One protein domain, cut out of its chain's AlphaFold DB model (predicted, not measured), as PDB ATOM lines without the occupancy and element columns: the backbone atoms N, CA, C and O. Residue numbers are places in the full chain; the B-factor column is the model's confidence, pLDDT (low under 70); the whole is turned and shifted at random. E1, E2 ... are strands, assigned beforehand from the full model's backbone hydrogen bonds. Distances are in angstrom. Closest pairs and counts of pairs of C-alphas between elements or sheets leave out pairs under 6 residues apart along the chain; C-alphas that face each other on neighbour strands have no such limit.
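AT A GLANCE: This is residues 3 to 104 of the 109 residues of an uncharacterized protein of Pseudenhygromyxa sp. WMMC2535 (UniProt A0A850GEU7). This is an elongated, partly face-to-face sandwich: a small sheet of short strands, E2, E1 and E4, covers part of a larger, twisted sheet, E5, E7 and E8. The long hairpin E7 and E8 runs along the longest axis, and the short pair E3 and E6 lies toward the end where E7 begins and E8 ends. The printed part has 102 residues with no named helix and eight strands, E1 to E8 in order; the class is all strand, with under half of the residues, 49, in named elements. One sheet has the order E2, E1, E4 and is mixed; E5, E7, E8 and E3, E6 are antiparallel. The whole is compact, with a radius of gyration of the C-alphas of 14.4 A, and spans 46 by 28 by 17 A.

IN THESE COORDINATES: E1, residues 12 to 17, begins at C-alpha 12 (25.042, 7.465, 29.026) and is 16.8 A long. E2 is residues 23 to 25, 7.1 A, E3 residues 43 to 45, 6.7 A, and E4 residues 47 to 49, 6.5 A. E5, residues 55 to 61, measures 18.0 A, and E6, residues 68 to 70, 7.0 A. E7, residues 77 to 88, measures 35.6 A. E8, residues 91 to 102, measures 36.2 A and ends at C-alpha 102 (24.872, 12.363, 44.922).

HOW THE PARTS SIT: In the first sheet, E1 is staggered: residues 12 to 14 pair with E4 and residues 15 to 17 with E2. E1 and E4 are parallel at 29 degrees, with N 13 and O 47 at 2.8 A. E1 and E2 form an antiparallel hairpin, with N 16 and O 24 at 2.9 A. E3 runs on into E4 across one residue at 25 degrees; E3 is antiparallel to E6, with N 44 and O 69 at 2.8 A. In the second sheet, E5 and E7 are antiparallel, with N 60 and O 83 at 2.8 A. E7 and E8 form a hairpin, with N 82 and O 97 at 2.9 A. Across the sandwich, the closest C-alphas of E2 and E8 are those of Leu 23 and Ser 95, 6.0 A apart; those of E4 and E5 are Gln 49 and Leu 56, 7.2 A apart. E1 and E5 are apart.

THE WHOLE: The C-alphas farthest apart, those of Asp 37 and Glu 90, are 46.6 A apart. The printed part has no cut. The link E2 to E3 is long, with 17 residues. The mean pLDDT of the printed part is 82.7; residues 3 to 6, 27 to 34 and 64 to 65 are under 70.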
ATOM      1  N   TYR A   3      23.475  16.186  33.726       48.53
ATOM      2  CA  TYR A   3      22.845  14.871  33.589       48.53
ATOM      3  C   TYR A   3      22.799  14.059  34.890       48.53
ATOM      4  O   TYR A   3      23.563  14.325  35.819       48.53
ATOM      5  N   ASN A   4      21.905  13.067  34.939       56.56
ATOM      6  CA  ASN A   4      21.566  12.291  36.133       56.56
ATOM      7  C   ASN A   4      21.905  10.807  35.957       56.56
ATOM      8  O   ASN A   4      21.642  10.235  34.902       56.56
ATOM      9  N   PHE A   5      22.401  10.178  37.024       54.91
ATOM     10  CA  PHE A   5      22.633   8.737  37.124       54.91
ATOM     11  C   PHE A   5      21.839   8.195  38.310       54.91
ATOM     12  O   PHE A   5      22.010   8.681  39.428       54.91
ATOM     13  N   THR A   6      20.949   7.230  38.071       62.94
ATOM     14  CA  THR A   6      20.342   6.399  39.127       62.94
ATOM     15  C   THR A   6      21.382   5.404  39.658       62.94
ATOM     16  O   THR A   6      22.566   5.555  39.364       62.94
ATOM     17  N   ASP A   7      20.966   4.342  40.358       70.06
ATOM     18  CA  ASP A   7      21.784   3.151  40.682       70.06
ATOM     19  C   ASP A   7      22.282   2.384  39.423       70.06
ATOM     20  O   ASP A   7      22.464   1.169  39.435       70.06
ATOM     21  N   GLU A   8      22.476   3.092  38.312       78.69
ATOM     22  CA  GLU A   8      23.075   2.646  37.071       78.69
ATOM     23  C   GLU A   8      24.591   2.839  37.155       78.69
ATOM     24  O   GLU A   8      25.099   3.942  37.370       78.69
ATOM     25  N   ALA A   9      25.327   1.748  36.972       80.62
ATOM     26  CA  ALA A   9      26.779   1.770  37.030       80.62
ATOM     27  C   ALA A   9      27.404   2.353  35.753       80.62
ATOM     28  O   ALA A   9      28.539   2.835  35.807       80.62
ATOM     29  N   GLN A  10      26.699   2.289  34.616       83.38
ATOM     30  CA  GLN A  10      27.207   2.687  33.299       83.38
ATOM     31  C   GLN A  10      26.262   3.597  32.507       83.38
ATOM     32  O   GLN A  10      25.802   3.259  31.416       83.38
ATOM     33  N   PRO A  11      25.952   4.775  33.037       82.12
ATOM     34  CA  PRO A  11      24.999   5.655  32.402       82.12
ATOM     35  C   PRO A  11      25.585   6.403  31.194       82.12
ATOM     36  O   PRO A  11      26.787   6.681  31.111       82.12
ATOM     37  N   ALA A  12      24.704   6.765  30.261       83.44
ATOM     38  CA  ALA A  12      25.042   7.465  29.026       83.44
ATOM     39  C   ALA A  12      24.389   8.850  28.962       83.44
ATOM     40  O   ALA A  12      23.247   9.031  29.385       83.44
ATOM     41  N   LEU A  13      25.121   9.824  28.420       84.50
ATOM     42  CA  LEU A  13      24.669  11.196  28.211       84.50
ATOM     43  C   LEU A  13      24.398  11.418  26.726       84.50
ATOM     44  O   LEU A  13      25.341  11.526  25.942       84.50
ATOM     45  N   SER A  14      23.125  11.459  26.341       86.62
ATOM     46  CA  SER A  14      22.712  11.681  24.951       86.62
ATOM     47  C   SER A  14      22.870  13.135  24.544       86.62
ATOM     48  O   SER A  14      22.551  14.039  25.311       86.62
ATOM     49  N   THR A  15      23.347  13.372  23.331       88.38
ATOM     50  CA  THR A  15      23.556  14.712  22.774       88.38
ATOM     51  C   THR A  15      22.694  14.902  21.531       88.38
ATOM     52  O   THR A  15      22.352  13.934  20.849       88.38
ATOM     53  N   LEU A  16      22.342  16.149  21.224       91.19
ATOM     54  CA  LEU A  16      21.542  16.513  20.057       91.19
ATOM     55  C   LEU A  16      22.142  17.714  19.326       91.19
ATOM     56  O   LEU A  16      22.936  18.465  19.888       91.19
ATOM     57  N   ILE A  17      21.753  17.886  18.063       91.00
ATOM     58  CA  ILE A  17      21.941  19.150  17.347       91.00
ATOM     59  C   ILE A  17      20.609  19.887  17.399       91.00
ATOM     60  O   ILE A  17      19.596  19.357  16.935       91.00
ATOM     61  N   ASP A  18      20.601  21.070  17.999       88.06
ATOM     62  CA  ASP A  18      19.393  21.870  18.140       88.06
ATOM     63  C   ASP A  18      18.953  22.456  16.774       88.06
ATOM     64  O   ASP A  18      19.682  22.386  15.776       88.06
ATOM     65  N   PRO A  19      17.763  23.075  16.682       88.00
ATOM     66  CA  PRO A  19      17.310  23.712  15.444       88.00
ATOM     67  C   PRO A  19      18.183  24.883  14.960       88.00
ATOM     68  O   PRO A  19      18.015  25.323  13.823       88.00
ATOM     69  N   THR A  20      19.079  25.413  15.801       90.44
ATOM     70  CA  THR A  20      20.032  26.473  15.440       90.44
ATOM     71  C   THR A  20      21.359  25.927  14.902       90.44
ATOM     72  O   THR A  20      22.164  26.695  14.376       90.44
ATOM     73  N   GLY A  21      21.560  24.604  14.954       87.06
ATOM     74  CA  GLY A  21      22.788  23.926  14.543       87.06
ATOM     75  C   GLY A  21      23.825  23.796  15.663       87.06
ATOM     76  O   GLY A  21      24.953  23.379  15.403       87.06
ATOM     77  N   ALA A  22      23.470  24.147  16.897       89.31
ATOM     78  CA  ALA A  22      24.330  24.017  18.059       89.31
ATOM     79  C   ALA A  22      24.314  22.583  18.602       89.31
ATOM     80  O   ALA A  22      23.275  21.930  18.677       89.31
ATOM     81  N   LEU A  23      25.491  22.101  19.010       90.06
ATOM     82  CA  LEU A  23      25.630  20.836  19.722       90.06
ATOM     83  C   LEU A  23      25.267  21.026  21.194       90.06
ATOM     84  O   LEU A  23      25.965  21.724  21.939       90.06
ATOM     85  N   GLU A  24      24.207  20.352  21.610       87.00
ATOM     86  CA  GLU A  24      23.666  20.438  22.953       87.00
ATOM     87  C   GLU A  24      23.559  19.068  23.612       87.00
ATOM     88  O   GLU A  24      23.626  18.000  23.000       87.00
ATOM     89  N   LEU A  25      23.406  19.130  24.924       83.69
ATOM     90  CA  LEU A  25      23.069  17.991  25.744       83.69
ATOM     91  C   LEU A  25      21.559  17.767  25.627       83.69
ATOM     92  O   LEU A  25      20.805  18.695  25.900       83.69
ATOM     93  N   GLU A  26      21.118  16.577  25.211       80.56
ATOM     94  CA  GLU A  26      19.691  16.245  25.222       80.56
ATOM     95  C   GLU A  26      19.228  16.268  26.684       80.56
ATOM     96  O   GLU A  26      19.702  15.469  27.496       80.56
ATOM     97  N   ASP A  27      18.385  17.245  27.039       62.09
ATOM     98  CA  ASP A  27      17.824  17.367  28.383       62.09
ATOM     99  C   ASP A  27      17.061  16.072  28.705       62.09
ATOM    100  O   ASP A  27      15.939  15.852  28.253       62.09
ATOM    101  N   GLY A  28      17.689  15.190  29.482       52.84
ATOM    102  CA  GLY A  28      16.985  14.099  30.144       52.84
ATOM    103  C   GLY A  28      16.030  14.661  31.200       52.84
ATOM    104  O   GLY A  28      16.242  15.759  31.718       52.84
ATOM    105  N   ASP A  29      14.985  13.903  31.536       38.94
ATOM    106  CA  ASP A  29      13.956  14.306  32.501       38.94
ATOM    107  C   ASP A  29      14.504  14.935  33.802       38.94
ATOM    108  O   ASP A  29      15.548  14.563  34.356       38.94
ATOM    109  N   VAL A  30      13.731  15.885  34.338       41.16
ATOM    110  CA  VAL A  30      13.984  16.554  35.618       41.16
ATOM    111  C   VAL A  30      13.919  15.552  36.787       41.16
ATOM    112  O   VAL A  30      12.877  14.973  37.063       41.16
ATOM    113  N   GLN A  31      15.018  15.511  37.551       46.31
ATOM    114  CA  GLN A  31      15.201  14.997  38.925       46.31
ATOM    115  C   GLN A  31      15.300  13.475  39.171       46.31
ATOM    116  O   GLN A  31      14.341  12.724  39.059       46.31
ATOM    117  N   GLY A  32      16.459  13.083  39.727       43.03
ATOM    118  CA  GLY A  32      16.710  11.812  40.421       43.03
ATOM    119  C   GLY A  32      18.069  11.818  41.142       43.03
ATOM    120  O   GLY A  32      19.005  11.153  40.728       43.03
ATOM    121  N   ASN A  33      18.201  12.642  42.183       54.06
ATOM    122  CA  ASN A  33      19.447  13.036  42.867       54.06
ATOM    123  C   ASN A  33      20.055  11.972  43.811       54.06
ATOM    124  O   ASN A  33      20.475  12.322  44.920       54.06
ATOM    125  N   LEU A  34      20.035  10.685  43.456       65.44
ATOM    126  CA  LEU A  34      20.241   9.668  44.483       65.44
ATOM    127  C   LEU A  34      20.759   8.321  43.975       65.44
ATOM    128  O   LEU A  34      19.990   7.477  43.529       65.44
ATOM    129  N   ILE A  35      22.058   8.096  44.168       79.44
ATOM    130  CA  ILE A  35      22.585   6.751  44.391       79.44
ATOM    131  C   ILE A  35      22.048   6.283  45.741       79.44
ATOM    132  O   ILE A  35      22.319   6.914  46.768       79.44
ATOM    133  N   THR A  36      21.239   5.234  45.749       82.25
ATOM    134  CA  THR A  36      20.619   4.703  46.962       82.25
ATOM    135  C   THR A  36      21.553   3.727  47.673       82.25
ATOM    136  O   THR A  36      22.624   3.369  47.182       82.25
ATOM    137  N   ASP A  37      21.140   3.263  48.851       79.56
ATOM    138  CA  ASP A  37      21.870   2.218  49.571       79.56
ATOM    139  C   ASP A  37      21.792   0.845  48.873       79.56
ATOM    140  O   ASP A  37      22.557  -0.053  49.218       79.56
ATOM    141  N   ALA A  38      20.917   0.680  47.870       79.38
ATOM    142  CA  ALA A  38      20.865  -0.521  47.038       79.38
ATOM    143  C   ALA A  38      22.015  -0.592  46.016       79.38
ATOM    144  O   ALA A  38      22.338  -1.683  45.539       79.38
ATOM    145  N   PHE A  39      22.672   0.530  45.698       83.75
ATOM    146  CA  PHE A  39      23.839   0.529  44.823       83.75
ATOM    147  C   PHE A  39      25.056  -0.060  45.543       83.75
ATOM    148  O   PHE A  39      25.637   0.546  46.445       83.75
ATOM    149  N   SER A  40      25.479  -1.247  45.116       80.94
ATOM    150  CA  SER A  40      26.640  -1.944  45.679       80.94
ATOM    151  C   SER A  40      27.978  -1.527  45.056       80.94
ATOM    152  O   SER A  40      29.026  -2.023  45.470       80.94
ATOM    153  N   GLY A  41      27.964  -0.672  44.028       84.31
ATOM    154  CA  GLY A  41      29.170  -0.200  43.348       84.31
ATOM    155  C   GLY A  41      29.894   0.909  44.118       84.31
ATOM    156  O   GLY A  41      29.293   1.683  44.860       84.31
ATOM    157  N   SER A  42      31.208   1.016  43.916       86.94
ATOM    158  CA  SER A  42      32.034   2.109  44.455       86.94
ATOM    159  C   SER A  42      32.328   3.209  43.430       86.94
ATOM    160  O   SER A  42      32.859   4.262  43.790       86.94
ATOM    161  N   ALA A  43      31.988   2.983  42.159       88.50
ATOM    162  CA  ALA A  43      32.224   3.910  41.062       88.50
ATOM    163  C   ALA A  43      31.139   3.801  39.982       88.50
ATOM    164  O   ALA A  43      30.475   2.772  39.858       88.50
ATOM    165  N   ILE A  44      31.012   4.866  39.195       85.81
ATOM    166  CA  ILE A  44      30.109   5.009  38.053       85.81
ATOM    167  C   ILE A  44      30.956   5.354  36.829       85.81
ATOM    168  O   ILE A  44      31.811   6.237  36.901       85.81
ATOM    169  N   SER A  45      30.720   4.672  35.712       88.25
ATOM    170  CA  SER A  45      31.400   4.910  34.438       88.25
ATOM    171  C   SER A  45      30.458   5.578  33.448       88.25
ATOM    172  O   SER A  45      29.531   4.967  32.938       88.25
ATOM    173  N   VAL A  46      30.714   6.844  33.162       85.88
ATOM    174  CA  VAL A  46      29.889   7.700  32.319       85.88
ATOM    175  C   VAL A  46      30.365   7.649  30.879       85.88
ATOM    176  O   VAL A  46      31.550   7.845  30.601       85.88
ATOM    177  N   SER A  47      29.423   7.476  29.960       86.81
ATOM    178  CA  SER A  47      29.653   7.585  28.518       86.81
ATOM    179  C   SER A  47      28.889   8.769  27.919       86.81
ATOM    180  O   SER A  47      27.885   9.215  28.472       86.81
ATOM    181  N   ILE A  48      29.373   9.304  26.796       88.19
ATOM    182  CA  ILE A  48      28.670  10.318  26.000       88.19
ATOM    183  C   ILE A  48      28.197   9.633  24.722       88.19
ATOM    184  O   ILE A  48      28.985   8.949  24.073       88.19
ATOM    185  N   GLN A  49      26.934   9.818  24.359       90.19
ATOM    186  CA  GLN A  49      26.377   9.306  23.116       90.19
ATOM    187  C   GLN A  49      26.263  10.469  22.116       90.19
ATOM    188  O   GLN A  49      25.577  11.452  22.421       90.19
ATOM    189  N   PRO A  50      26.932  10.406  20.948       91.25
ATOM    190  CA  PRO A  50      26.856  11.462  19.940       91.25
ATOM    191  C   PRO A  50      25.446  11.546  19.326       91.25
ATOM    192  O   PRO A  50      24.702  10.557  19.385       91.25
ATOM    193  N   PRO A  51      25.079  12.677  18.689       91.25
ATOM    194  CA  PRO A  51      23.798  12.793  18.005       91.25
ATOM    195  C   PRO A  51      23.694  11.784  16.857       91.25
ATOM    196  O   PRO A  51      24.698  11.343  16.295       91.25
ATOM    197  N   SER A  52      22.471  11.432  16.454       90.50
ATOM    198  CA  SER A  52      22.271  10.472  15.363       90.50
ATOM    199  C   SER A  52      22.965  10.923  14.069       90.50
ATOM    200  O   SER A  52      22.803  12.061  13.622       90.50
ATOM    201  N   GLY A  53      23.750  10.024  13.473       92.06
ATOM    202  CA  GLY A  53      24.553  10.301  12.280       92.06
ATOM    203  C   GLY A  53      25.880  11.023  12.540       92.06
ATOM    204  O   GLY A  53      26.590  11.296  11.579       92.06
ATOM    205  N   TRP A  54      26.230  11.311  13.794       95.19
ATOM    206  CA  TRP A  54      27.525  11.868  14.187       95.19
ATOM    207  C   TRP A  54      28.369  10.824  14.922       95.19
ATOM    208  O   TRP A  54      27.846   9.915  15.568       95.19
ATOM    209  N   SER A  55      29.687  10.973  14.842       95.00
ATOM    210  CA  SER A  55      30.655  10.174  15.596       95.00
ATOM    211  C   SER A  55      31.203  10.984  16.763       95.00
ATOM    212  O   SER A  55      31.398  12.188  16.636       95.00
ATOM    213  N   LEU A  56      31.445  10.335  17.903       93.38
ATOM    214  CA  LEU A  56      32.125  10.953  19.037       93.38
ATOM    215  C   LEU A  56      33.636  10.806  18.857       93.38
ATOM    216  O   LEU A  56      34.157   9.696  18.937       93.38
ATOM    217  N   ASP A  57      34.330  11.921  18.663       93.56
ATOM    218  CA  ASP A  57      35.773  11.915  18.420       93.56
ATOM    219  C   ASP A  57      36.567  11.929  19.720       93.56
ATOM    220  O   ASP A  57      37.576  11.238  19.868       93.56
ATOM    221  N   SER A  58      36.136  12.756  20.673       91.88
ATOM    222  CA  SER A  58      36.824  12.882  21.952       91.88
ATOM    223  C   SER A  58      35.904  13.350  23.068       91.88
ATOM    224  O   SER A  58      34.951  14.100  22.851       91.88
ATOM    225  N   VAL A  59      36.245  12.927  24.286       91.88
ATOM    226  CA  VAL A  59      35.694  13.449  25.537       91.88
ATOM    227  C   VAL A  59      36.861  13.751  26.461       91.88
ATOM    228  O   VAL A  59      37.711  12.898  26.703       91.88
ATOM    229  N   THR A  60      36.898  14.968  26.985       92.19
ATOM    230  CA  THR A  60      37.887  15.396  27.973       92.19
ATOM    231  C   THR A  60      37.179  15.732  29.272       92.19
ATOM    232  O   THR A  60      36.405  16.687  29.356       92.19
ATOM    233  N   TRP A  61      37.460  14.946  30.306       90.25
ATOM    234  CA  TRP A  61      36.944  15.170  31.650       90.25
ATOM    235  C   TRP A  61      37.823  16.179  32.384       90.25
ATOM    236  O   TRP A  61      39.040  16.003  32.501       90.25
ATOM    237  N   VAL A  62      37.213  17.239  32.912       84.94
ATOM    238  CA  VAL A  62      37.928  18.221  33.732       84.94
ATOM    239  C   VAL A  62      38.329  17.534  35.036       84.94
ATOM    240  O   VAL A  62      37.469  17.123  35.808       84.94
ATOM    241  N   GLY A  63      39.636  17.388  35.264       74.69
ATOM    242  CA  GLY A  63      40.178  16.584  36.367       74.69
ATOM    243  C   GLY A  63      40.821  15.256  35.943       74.69
ATOM    244  O   GLY A  63      41.309  14.538  36.806       74.69
ATOM    245  N   GLY A  64      40.888  14.950  34.637       55.66
ATOM    246  CA  GLY A  64      41.825  13.959  34.079       55.66
ATOM    247  C   GLY A  64      41.409  12.483  34.148       55.66
ATOM    248  O   GLY A  64      42.270  11.614  34.060       55.66
ATOM    249  N   GLY A  65      40.119  12.183  34.314       69.88
ATOM    250  CA  GLY A  65      39.609  10.806  34.396       69.88
ATOM    251  C   GLY A  65      39.269  10.151  33.047       69.88
ATOM    252  O   GLY A  65      39.204  10.808  32.012       69.88
ATOM    253  N   SER A  66      38.977   8.847  33.085       81.75
ATOM    254  CA  SER A  66      38.502   8.010  31.965       81.75
ATOM    255  C   SER A  66      36.970   7.977  31.830       81.75
ATOM    256  O   SER A  66      36.420   7.036  31.266       81.75
ATOM    257  N   GLY A  67      36.270   8.952  32.415       84.25
ATOM    258  CA  GLY A  67      34.814   8.904  32.589       84.25
ATOM    259  C   GLY A  67      34.356   8.025  33.752       84.25
ATOM    260  O   GLY A  67      33.161   7.832  33.924       84.25
ATOM    261  N   THR A  68      35.272   7.510  34.576       89.06
ATOM    262  CA  THR A  68      34.941   6.760  35.795       89.06
ATOM    263  C   THR A  68      35.077   7.650  37.024       89.06
ATOM    264  O   THR A  68      36.118   8.274  37.235       89.06
ATOM    265  N   PHE A  69      34.039   7.681  37.857       87.25
ATOM    266  CA  PHE A  69      33.917   8.575  39.005       87.25
ATOM    267  C   PHE A  69      33.524   7.791  40.248       87.25
ATOM    268  O   PHE A  69      32.645   6.935  40.193       87.25
ATOM    269  N   LEU A  70      34.168   8.085  41.374       88.19
ATOM    270  CA  LEU A  70      33.829   7.451  42.645       88.19
ATOM    271  C   LEU A  70      32.443   7.893  43.114       88.19
ATOM    272  O   LEU A  70      32.079   9.067  42.997       88.19
ATOM    273  N   VAL A  71      31.698   6.955  43.692       86.94
ATOM    274  CA  VAL A  71      30.471   7.285  44.413       86.94
ATOM    275  C   VAL A  71      30.860   8.025  45.695       86.94
ATOM    276  O   VAL A  71      31.665   7.500  46.468       86.94
ATOM    277  N   PRO A  72      30.328   9.234  45.938       85.81
ATOM    278  CA  PRO A  72      30.644   9.995  47.136       85.81
ATOM    279  C   PRO A  72      29.999   9.377  48.384       85.81
ATOM    280  O   PRO A  72      29.092   8.543  48.298       85.81
ATOM    281  N   ASP A  73      30.448   9.820  49.557       87.19
ATOM    282  CA  ASP A  73      29.870   9.396  50.831       87.19
ATOM    283  C   ASP A  73      28.365   9.720  50.917       87.19
ATOM    284  O   ASP A  73      27.900  10.690  50.303       87.19
ATOM    285  N   PRO A  74      27.585   8.948  51.698       85.56
ATOM    286  CA  PRO A  74      26.178   9.241  51.963       85.56
ATOM    287  C   PRO A  74      25.946  10.712  52.342       85.56
ATOM    288  O   PRO A  74      26.593  11.245  53.242       85.56
ATOM    289  N   GLY A  75      25.025  11.379  51.646       82.19
ATOM    290  CA  GLY A  75      24.704  12.794  51.857       82.19
ATOM    291  C   GLY A  75      25.629  13.792  51.156       82.19
ATOM    292  O   GLY A  75      25.364  14.994  51.209       82.19
ATOM    293  N   THR A  76      26.669  13.321  50.466       85.50
ATOM    294  CA  THR A  76      27.607  14.163  49.716       85.50
ATOM    295  C   THR A  76      27.226  14.247  48.239       85.50
ATOM    296  O   THR A  76      26.733  13.289  47.640       85.50
ATOM    297  N   GLU A  77      27.483  15.411  47.639       85.19
ATOM    298  CA  GLU A  77      27.305  15.691  46.213       85.19
ATOM    299  C   GLU A  77      28.648  16.093  45.586       85.19
ATOM    300  O   GLU A  77      29.359  16.948  46.116       85.19
ATOM    301  N   THR A  78      28.983  15.506  44.436       86.06
ATOM    302  CA  THR A  78      30.165  15.867  43.638       86.06
ATOM    303  C   THR A  78      29.740  16.309  42.243       86.06
ATOM    304  O   THR A  78      28.862  15.704  41.634       86.06
ATOM    305  N   SER A  79      30.337  17.394  41.744       85.62
ATOM    306  CA  SER A  79      30.071  17.926  40.401       85.62
ATOM    307  C   SER A  79      31.229  17.618  39.465       85.62
ATOM    308  O   SER A  79      32.381  17.863  39.815       85.62
ATOM    309  N   HIS A  80      30.909  17.170  38.256       86.12
ATOM    310  CA  HIS A  80      31.877  16.803  37.227       86.12
ATOM    311  C   HIS A  80      31.600  17.602  35.958       86.12
ATOM    312  O   HIS A  80      30.445  17.869  35.622       86.12
ATOM    313  N   ARG A  81      32.659  18.031  35.268       88.12
ATOM    314  CA  ARG A  81      32.574  18.819  34.030       88.12
ATOM    315  C   ARG A  81      33.350  18.133  32.924       88.12
ATOM    316  O   ARG A  81      34.342  17.454  33.192       88.12
ATOM    317  N   PHE A  82      32.927  18.356  31.691       90.38
ATOM    318  CA  PHE A  82      33.564  17.771  30.524       90.38
ATOM    319  C   PHE A  82      33.371  18.610  29.273       90.38
ATOM    320  O   PHE A  82      32.459  19.429  29.180       90.38
ATOM    321  N   THR A  83      34.235  18.362  28.302       91.88
ATOM    322  CA  THR A  83      34.109  18.840  26.928       91.88
ATOM    323  C   THR A  83      34.101  17.643  25.995       91.88
ATOM    324  O   THR A  83      34.764  16.643  26.272       91.88
ATOM    325  N   TYR A  84      33.370  17.733  24.897       91.81
ATOM    326  CA  TYR A  84      33.272  16.662  23.915       91.81
ATOM    327  C   TYR A  84      33.217  17.238  22.505       91.81
ATOM    328  O   TYR A  84      32.747  18.360  22.302       91.81
ATOM    329  N   THR A  85      33.717  16.460  21.552       94.19
ATOM    330  CA  THR A  85      33.729  16.803  20.130       94.19
ATOM    331  C   THR A  85      33.070  15.687  19.347       94.19
ATOM    332  O   THR A  85      33.398  14.514  19.551       94.19
ATOM    333  N   VAL A  86      32.158  16.058  18.454       95.12
ATOM    334  CA  VAL A  86      31.523  15.148  17.507       95.12
ATOM    335  C   VAL A  86      31.798  15.598  16.082       95.12
ATOM    336  O   VAL A  86      31.865  16.799  15.810       95.12
ATOM    337  N   THR A  87      31.918  14.636  15.176       96.31
ATOM    338  CA  THR A  87      32.178  14.893  13.759       96.31
ATOM    339  C   THR A  87      31.206  14.121  12.880       96.31
ATOM    340  O   THR A  87      30.834  12.979  13.173       96.31
ATOM    341  N   ARG A  88      30.778  14.764  11.797       95.81
ATOM    342  CA  ARG A  88      29.995  14.164  10.720       95.81
ATOM    343  C   ARG A  88      30.481  14.749   9.403       95.81
ATOM    344  O   ARG A  88      30.409  15.955   9.205       95.81
ATOM    345  N   ASP A  89      30.948  13.884   8.509       92.44
ATOM    346  CA  ASP A  89      31.581  14.287   7.251       92.44
ATOM    347  C   ASP A  89      32.758  15.257   7.499       92.44
ATOM    348  O   ASP A  89      33.740  14.865   8.130       92.44
ATOM    349  N   GLU A  90      32.669  16.503   7.025       92.75
ATOM    350  CA  GLU A  90      33.679  17.555   7.235       92.75
ATOM    351  C   GLU A  90      33.322  18.511   8.392       92.75
ATOM    352  O   GLU A  90      34.136  19.357   8.768       92.75
ATOM    353  N   ASP A  91      32.126  18.374   8.977       92.56
ATOM    354  CA  ASP A  91      31.661  19.212  10.079       92.56
ATOM    355  C   ASP A  91      32.148  18.657  11.418       92.56
ATOM    356  O   ASP A  91      31.909  17.495  11.754       92.56
ATOM    357  N   SER A  92      32.769  19.516  12.225       95.31
ATOM    358  CA  SER A  92      33.187  19.193  13.588       95.31
ATOM    359  C   SER A  92      32.610  20.208  14.565       95.31
ATOM    360  O   SER A  92      32.771  21.418  14.392       95.31
ATOM    361  N   LEU A  93      31.929  19.708  15.594       95.56
ATOM    362  CA  LEU A  93      31.294  20.517  16.625       95.56
ATOM    363  C   LEU A  93      31.825  20.114  17.996       95.56
ATOM    364  O   LEU A  93      31.868  18.934  18.345       95.56
ATOM    365  N   SER A  94      32.182  21.114  18.797       94.31
ATOM    366  CA  SER A  94      32.589  20.928  20.186       94.31
ATOM    367  C   SER A  94      31.612  21.613  21.120       94.31
ATOM    368  O   SER A  94      31.183  22.741  20.879       94.31
ATOM    369  N   SER A  95      31.304  20.945  22.223       92.25
ATOM    370  CA  SER A  95      30.459  21.496  23.274       92.25
ATOM    371  C   SER A  95      30.942  21.021  24.642       92.25
ATOM    372  O   SER A  95      31.911  20.265  24.775       92.25
ATOM    373  N   SER A  96      30.314  21.534  25.692       89.44
ATOM    374  CA  SER A  96      30.678  21.228  27.071       89.44
ATOM    375  C   SER A  96      29.454  20.907  27.904       89.44
ATOM    376  O   SER A  96      28.344  21.360  27.632       89.44
ATOM    377  N   GLY A  97      29.677  20.099  28.929       85.69
ATOM    378  CA  GLY A  97      28.635  19.595  29.791       85.69
ATOM    379  C   GLY A  97      29.097  19.475  31.226       85.69
ATOM    380  O   GLY A  97      30.283  19.572  31.558       85.69
ATOM    381  N   SER A  98      28.134  19.239  32.099       84.50
ATOM    382  CA  SER A  98      28.409  18.854  33.470       84.50
ATOM    383  C   SER A  98      27.402  17.816  33.934       84.50
ATOM    384  O   SER A  98      26.427  17.528  33.251       84.50
ATOM    385  N   PHE A  99      27.666  17.188  35.068       81.50
ATOM    386  CA  PHE A  99      26.718  16.323  35.763       81.50
ATOM    387  C   PHE A  99      27.062  16.298  37.254       81.50
ATOM    388  O   PHE A  99      28.095  16.830  37.678       81.50
ATOM    389  N   LYS A 100      26.186  15.703  38.063       81.50
ATOM    390  CA  LYS A 100      26.407  15.520  39.501       81.50
ATOM    391  C   LYS A 100      26.218  14.063  39.898       81.50
ATOM    392  O   LYS A 100      25.362  13.387  39.345       81.50
ATOM    393  N   ILE A 101      26.984  13.613  40.886       83.00
ATOM    394  CA  ILE A 101      26.746  12.346  41.588       83.00
ATOM    395  C   ILE A 101      26.433  12.687  43.037       83.00
ATOM    396  O   ILE A 101      27.212  13.388  43.689       83.00
ATOM    397  N   LYS A 102      25.307  12.185  43.539       83.81
ATOM    398  CA  LYS A 102      24.872  12.363  44.922       83.81
ATOM    399  C   LYS A 102      24.405  11.033  45.491       83.81
ATOM    400  O   LYS A 102      23.606  10.352  44.856       83.81
ATOM    401  N   ARG A 103      24.879  10.675  46.686       84.38
ATOM    402  CA  ARG A 103      24.449   9.463  47.399       84.38
ATOM    403  C   ARG A 103      23.430   9.806  48.480       84.38
ATOM    404  O   ARG A 103      23.587  10.814  49.172       84.38
ATOM    405  N   GLN A 104      22.399   8.976  48.641       81.81
ATOM    406  CA  GLN A 104      21.437   9.100  49.732       81.81
ATOM    407  C   GLN A 104      22.171   9.125  51.063       81.81
ATOM    408  O   GLN A 104      23.047   8.301  51.305       81.81
TER     409      GLN A 104